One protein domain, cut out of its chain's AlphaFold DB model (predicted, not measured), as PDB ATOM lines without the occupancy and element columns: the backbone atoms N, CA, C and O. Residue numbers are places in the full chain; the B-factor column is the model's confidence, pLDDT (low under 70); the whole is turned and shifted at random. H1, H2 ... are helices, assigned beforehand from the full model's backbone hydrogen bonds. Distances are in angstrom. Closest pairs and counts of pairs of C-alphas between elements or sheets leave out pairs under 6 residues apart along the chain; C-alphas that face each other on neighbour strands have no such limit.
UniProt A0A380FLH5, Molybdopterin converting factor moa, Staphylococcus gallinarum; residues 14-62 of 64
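What this domain is: This is residues 14 to 62 of the 64 residues of the protein "Molybdopterin converting factor moa" of Staphylococcus gallinarum (UniProt A0A380FLH5). With little regular structure, the printed part is an open V: H2 ends one arm, the turn at residues 38 to 43 makes the corner, and the other arm runs back past H1 to a loop at residues 21 to 27. There are 49 residues with two named helices, H1 then H2, and no named strand; the class is all helix, with under half of the residues in named elements. The whole is extended, with a radius of gyration of the C-alphas of 16.4 A, and spans 47 by 27 by 16 A.

How they stand to each other: H2, residues 53 to 61, is the longest helix and stands free within residues 48 to 62. It is apart from H1, residues 14 to 19. Residues 38 to 39 and 42 to 43 form a short antiparallel pairing. Every O i to N i+4 pair is within hydrogen-bond range in H1, and 4 of 5 in H2.

Where its parts are: H2 measures 12.3 A and ends at C-alpha 61 (109.232, 99.630, 85.357). H1 measures 8.6 A from C-alpha 14 (124.394, 108.168, 95.423).

The domain as a whole: The C-alphas farthest apart, of Glu 23 and Gly 41, are 46.8 A apart. The printed part has no cut; H1 to H2 is a long link of 33 residues. Residue 62 has pLDDT under 70.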
ATOM      1  N   GLU A  14     123.198 108.884  95.891       97.94
ATOM      2  CA  GLU A  14     124.394 108.168  95.423       97.94
ATOM      3  C   GLU A  14     124.185 106.663  95.244       97.94
ATOM      4  O   GLU A  14     124.678 106.099  94.270       97.94
ATOM      5  N   GLN A  15     123.367 106.030  96.094       97.62
ATOM      6  CA  GLN A  15     123.088 104.592  95.983       97.62
ATOM      7  C   GLN A  15     122.506 104.223  94.604       97.62
ATOM      8  O   GLN A  15     122.760 103.131  94.103       97.62
ATOM      9  N   TYR A  16     121.746 105.122  93.960       97.69
ATOM     10  CA  TYR A  16     121.148 104.862  92.645       97.69
ATOM     11  C   TYR A  16     122.169 104.982  91.507       97.69
ATOM     12  O   TYR A  16     122.083 104.240  90.531       97.69
ATOM     13  N   ARG A  17     123.154 105.881  91.633       97.69
ATOM     14  CA  ARG A  17     124.286 105.970  90.696       97.69
ATOM     15  C   ARG A  17     125.170 104.730  90.808       97.69
ATOM     16  O   ARG A  17     125.584 104.189  89.789       97.69
ATOM     17  N   GLU A  18     125.434 104.280  92.032       97.38
ATOM     18  CA  GLU A  18     126.209 103.063  92.304       97.38
ATOM     19  C   GLU A  18     125.512 101.812  91.764       97.38
ATOM     20  O   GLU A  18     126.167 100.962  91.170       97.38
ATOM     21  N   PHE A  19     124.185 101.731  91.889       97.50
ATOM     22  CA  PHE A  19     123.394 100.603  91.389       97.50
ATOM     23  C   PHE A  19     123.571 100.342  89.884       97.50
ATOM     24  O   PHE A  19     123.559  99.189  89.459       97.50
ATOM     25  N   VAL A  20     123.716 101.395  89.070       96.38
ATOM     26  CA  VAL A  20     123.830 101.272  87.602       96.38
ATOM     27  C   VAL A  20     125.273 101.178  87.101       96.38
ATOM     28  O   VAL A  20     125.481 100.986  85.902       96.38
ATOM     29  N   LEU A  21     126.262 101.333  87.983       96.31
ATOM     30  CA  LEU A  21     127.672 101.394  87.618       96.31
ATOM     31  C   LEU A  21     128.326 100.005  87.664       96.31
ATOM     32  O   LEU A  21     128.285  99.304  88.670       96.31
ATOM     33  N   ASN A  22     128.989  99.635  86.577       97.00
ATOM     34  CA  ASN A  22     129.920  98.521  86.448       97.00
ATOM     35  C   ASN A  22     131.024  98.888  85.442       97.00
ATOM     36  O   ASN A  22     131.019  99.966  84.841       97.00
ATOM     37  N   GLU A  23     131.981  97.984  85.245       97.19
ATOM     38  CA  GLU A  23     133.173  98.194  84.416       97.19
ATOM     39  C   GLU A  23     132.880  98.510  82.938       97.19
ATOM     40  O   GLU A  23     133.783  98.913  82.205       97.19
ATOM     41  N   LYS A  24     131.630  98.348  82.485       97.81
ATOM     42  CA  LYS A  24     131.214  98.605  81.101       97.81
ATOM     43  C   LYS A  24     130.616  99.997  80.881       97.81
ATOM     44  O   LYS A  24     130.392 100.356  79.726       97.81
ATOM     45  N   GLN A  25     130.316 100.777  81.926       97.31
ATOM     46  CA  GLN A  25     129.781 102.136  81.761       97.31
ATOM     47  C   GLN A  25     130.889 103.178  81.934       97.31
ATOM     48  O   GLN A  25     131.491 103.292  82.995       97.31
ATOM     49  N   GLY A  26     131.119 103.989  80.896       96.81
ATOM     50  CA  GLY A  26     132.041 105.133  80.953       96.81
ATOM     51  C   GLY A  26     131.413 106.429  81.479       96.81
ATOM     52  O   GLY A  26     132.125 107.395  81.733       96.81
ATOM     53  N   ALA A  27     130.086 106.472  81.624       97.56
ATOM     54  CA  ALA A  27     129.353 107.630  82.124       97.56
ATOM     55  C   ALA A  27     128.008 107.211  82.734       97.56
ATOM     56  O   ALA A  27     127.388 106.245  82.288       97.56
ATOM     57  N   VAL A  28     127.541 107.983  83.718       97.75
ATOM     58  CA  VAL A  28     126.203 107.875  84.312       97.75
ATOM     59  C   VAL A  28     125.604 109.275  84.388       97.75
ATOM     60  O   VAL A  28     126.273 110.213  84.821       97.75
ATOM     61  N   VAL A  29     124.343 109.418  83.984       98.19
ATOM     62  CA  VAL A  29     123.580 110.666  84.107       98.19
ATOM     63  C   VAL A  29     122.505 110.470  85.167       98.19
ATOM     64  O   VAL A  29     121.729 109.520  85.095       98.19
ATOM     65  N   VAL A  30     122.452 111.378  86.142       98.06
ATOM     66  CA  VAL A  30     121.449 111.375  87.215       98.06
ATOM     67  C   VAL A  30     120.614 112.644  87.108       98.06
ATOM     68  O   VAL A  30     121.153 113.747  87.060       98.06
ATOM     69  N   PHE A  31     119.292 112.489  87.095       98.25
ATOM     70  CA  PHE A  31     118.344 113.600  87.129       98.25
ATOM     71  C   PHE A  31     117.672 113.671  88.504       98.25
ATOM     72  O   PHE A  31     117.217 112.653  89.023       98.25
ATOM     73  N   THR A  32     117.583 114.872  89.084       98.25
ATOM     74  CA  THR A  32     116.869 115.115  90.347       98.25
ATOM     75  C   THR A  32     115.852 116.239  90.170       98.25
ATOM     76  O   THR A  32     116.188 117.336  89.729       98.25
ATOM     77  N   GLY A  33     114.591 115.956  90.497       97.62
ATOM     78  CA  GLY A  33     113.533 116.962  90.551       97.62
ATOM     79  C   GLY A  33     113.477 117.589  91.940       97.62
ATOM     80  O   GLY A  33     113.347 116.869  92.925       97.62
ATOM     81  N   HIS A  34     113.555 118.917  92.018       97.31
ATOM     82  CA  HIS A  34     113.488 119.669  93.275       97.31
ATOM     83  C   HIS A  34     112.220 120.519  93.326       97.31
ATOM     84  O   HIS A  34     111.789 121.067  92.306       97.31
ATOM     85  N   VAL A  35     111.634 120.655  94.517       96.94
ATOM     86  CA  VAL A  35     110.535 121.601  94.750       96.94
ATOM     87  C   VAL A  35     111.071 123.022  94.570       96.94
ATOM     88  O   VAL A  35     112.127 123.366  95.095       96.94
ATOM     89  N   ARG A  36     110.354 123.853  93.809       97.06
ATOM     90  CA  ARG A  36     110.700 125.268  93.611       97.06
ATOM     91  C   ARG A  36     109.880 126.131  94.556       97.06
ATOM     92  O   ARG A  36     108.685 125.904  94.694       97.06
ATOM     93  N   GLU A  37     110.499 127.164  95.117       96.75
ATOM     94  CA  GLU A  37     109.817 128.092  96.026       96.75
ATOM     95  C   GLU A  37     108.794 128.991  95.311       96.75
ATOM     96  O   GLU A  37     107.773 129.342  95.891       96.75
ATOM     97  N   TRP A  38     109.034 129.350  94.046       95.75
ATOM     98  CA  TRP A  38     108.169 130.257  93.291       95.75
ATOM     99  C   TRP A  38     107.668 129.612  92.007       95.75
ATOM    100  O   TRP A  38     108.450 129.196  91.146       95.75
ATOM    101  N   THR A  39     106.346 129.586  91.845       92.12
ATOM    102  CA  THR A  39     105.700 129.125  90.614       92.12
ATOM    103  C   THR A  39     104.602 130.106  90.221       92.12
ATOM    104  O   THR A  39     103.676 130.351  90.984       92.12
ATOM    105  N   LYS A  40     104.703 130.682  89.013       92.75
ATOM    106  CA  LYS A  40     103.725 131.646  88.464       92.75
ATOM    107  C   LYS A  40     103.428 132.836  89.402       92.75
ATOM    108  O   LYS A  40     102.297 133.293  89.480       92.75
ATOM    109  N   GLY A  41     104.447 133.325  90.115       94.81
ATOM    110  CA  GLY A  41     104.328 134.469  91.029       94.81
ATOM    111  C   GLY A  41     103.734 134.151  92.405       94.81
ATOM    112  O   GLY A  41     103.622 135.052  93.228       94.81
ATOM    113  N   ILE A  42     103.388 132.891  92.679       93.50
ATOM    114  CA  ILE A  42     102.871 132.440  93.976       93.50
ATOM    115  C   ILE A  42     103.974 131.661  94.700       93.50
ATOM    116  O   ILE A  42     104.661 130.839  94.080       93.50
ATOM    117  N   ARG A  43     104.153 131.937  95.999       96.62
ATOM    118  CA  ARG A  43     105.105 131.220  96.856       96.62
ATOM    119  C   ARG A  43     104.524 129.869  97.262       96.62
ATOM    120  O   ARG A  43     103.402 129.803  97.755       96.62
ATOM    121  N   THR A  44     105.293 128.808  97.075       96.75
ATOM    122  CA  THR A  44     104.966 127.453  97.516       96.75
ATOM    123  C   THR A  44     105.566 127.218  98.899       96.75
ATOM    124  O   THR A  44     106.778 127.327  99.060       96.75
ATOM    125  N   GLU A  45     104.734 126.889  99.890       97.00
ATOM    126  CA  GLU A  45     105.214 126.521 101.232       97.00
ATOM    127  C   GLU A  45     105.816 125.112 101.238       97.00
ATOM    128  O   GLU A  45     106.954 124.920 101.660       97.00
ATOM    129  N   TYR A  46     105.075 124.131 100.717       96.94
ATOM    130  CA  TYR A  46     105.533 122.762 100.498       96.94
ATOM    131  C   TYR A  46     104.688 122.077  99.415       96.94
ATOM    132  O   TYR A  46     103.681 122.622  98.958       96.94
ATOM    133  N   LEU A  47     105.109 120.881  98.996       97.62
ATOM    134  CA  LEU A  47     104.307 119.976  98.175       97.62
ATOM    135  C   LEU A  47     104.095 118.668  98.931       97.62
ATOM    136  O   LEU A  47     105.031 118.136  99.527       97.62
ATOM    137  N   GLU A  48     102.878 118.146  98.861       97.69
ATOM    138  CA  GLU A  48     102.527 116.821  99.356       97.69
ATOM    139  C   GLU A  48     102.370 115.871  98.169       97.69
ATOM    140  O   GLU A  48     101.773 116.223  97.150       97.69
ATOM    141  N   TYR A  49     102.960 114.683  98.282       98.12
ATOM    142  CA  TYR A  49     102.960 113.681  97.224       98.12
ATOM    143  C   TYR A  49     102.243 112.424  97.704       98.12
ATOM    144  O   TYR A  49     102.570 111.876  98.753       98.12
ATOM    145  N   GLU A  50     101.331 111.920  96.879       97.75
ATOM    146  CA  GLU A  50     100.633 110.658  97.098       97.75
ATOM    147  C   GLU A  50     100.804 109.739  95.886       97.75
ATOM    148  O   GLU A  50     100.992 110.190  94.753       97.75
ATOM    149  N   ALA A  51     100.731 108.427  96.110       97.50
ATOM    150  CA  ALA A  51     100.794 107.449  95.033       97.50
ATOM    151  C   ALA A  51     100.045 106.163  95.385       97.50
ATOM    152  O   ALA A  51     100.154 105.641  96.496       97.50
ATOM    153  N   TYR A  52      99.392 105.559  94.389       97.88
ATOM    154  CA  TYR A  52      99.012 104.150  94.470       97.88
ATOM    155  C   TYR A  52     100.248 103.274  94.213       97.88
ATOM    156  O   TYR A  52     100.536 102.883  93.077       97.88
ATOM    157  N   ILE A  53     101.003 103.002  95.282       97.06
ATOM    158  CA  ILE A  53     102.378 102.471  95.226       97.06
ATOM    159  C   ILE A  53     102.533 101.244  94.304       97.06
ATOM    160  O   ILE A  53     103.374 101.300  93.404       97.06
ATOM    161  N   PRO A  54     101.723 100.168  94.417       95.62
ATOM    162  CA  PRO A  54     101.905  98.976  93.583       95.62
ATOM    163  C   PRO A  54     101.733  99.242  92.083       95.62
ATOM    164  O   PRO A  54     102.365  98.584  91.257       95.62
ATOM    165  N   MET A  55     100.864 100.185  91.711       95.94
ATOM    166  CA  MET A  55     100.666 100.573  90.315       95.94
ATOM    167  C   MET A  55     101.776 101.510  89.839       95.94
ATOM    168  O   MET A  55     102.269 101.337  88.724       95.94
ATOM    169  N   ALA A  56     102.193 102.465  90.672       96.38
ATOM    170  CA  ALA A  56     103.261 103.405  90.350       96.38
ATOM    171  C   ALA A  56     104.595 102.682  90.093       96.38
ATOM    172  O   ALA A  56     105.203 102.896  89.047       96.38
ATOM    173  N   GLU A  57     104.995 101.744  90.963       95.38
ATOM    174  CA  GLU A  57     106.214 100.942  90.761       95.38
ATOM    175  C   GLU A  57     106.162 100.155  89.436       95.38
ATOM    176  O   GLU A  57     107.139 100.119  88.683       95.38
ATOM    177  N   LYS A  58     104.999  99.580  89.088       94.62
ATOM    178  CA  LYS A  58     104.799  98.901  87.795       94.62
ATOM    179  C   LYS A  58     104.909  99.858  86.609       94.62
ATOM    180  O   LYS A  58     105.450  99.464  85.580       94.62
ATOM    181  N   LYS A  59     104.400 101.086  86.731       95.00
ATOM    182  CA  LYS A  59     104.454 102.100  85.667       95.00
ATOM    183  C   LYS A  59     105.860 102.639  85.436       95.00
ATOM    184  O   LYS A  59     106.201 102.870  84.287       95.00
ATOM    185  N   ILE A  60     106.673 102.782  86.483       94.06
ATOM    186  CA  ILE A  60     108.084 103.174  86.339       94.06
ATOM    187  C   ILE A  60     108.879 102.052  85.655       94.06
ATOM    188  O   ILE A  60     109.709 102.319  84.793       94.06
ATOM    189  N   LYS A  61     108.597 100.788  86.002       92.00
ATOM    190  CA  LYS A  61     109.232  99.630  85.357       92.00
ATOM    191  C   LYS A  61     108.829  99.477  83.883       92.00
ATOM    192  O   LYS A  61     109.637  99.037  83.070       92.00
ATOM    193  N   ALA A  62     107.571  99.754  83.553       67.62
ATOM    194  CA  ALA A  62     107.028  99.546  82.219       67.62
ATOM    195  C   ALA A  62     107.481 100.660  81.266       67.62
ATOM    196  O   ALA A  62     106.874 101.726  81.275       67.62
TER     197      ALA A  62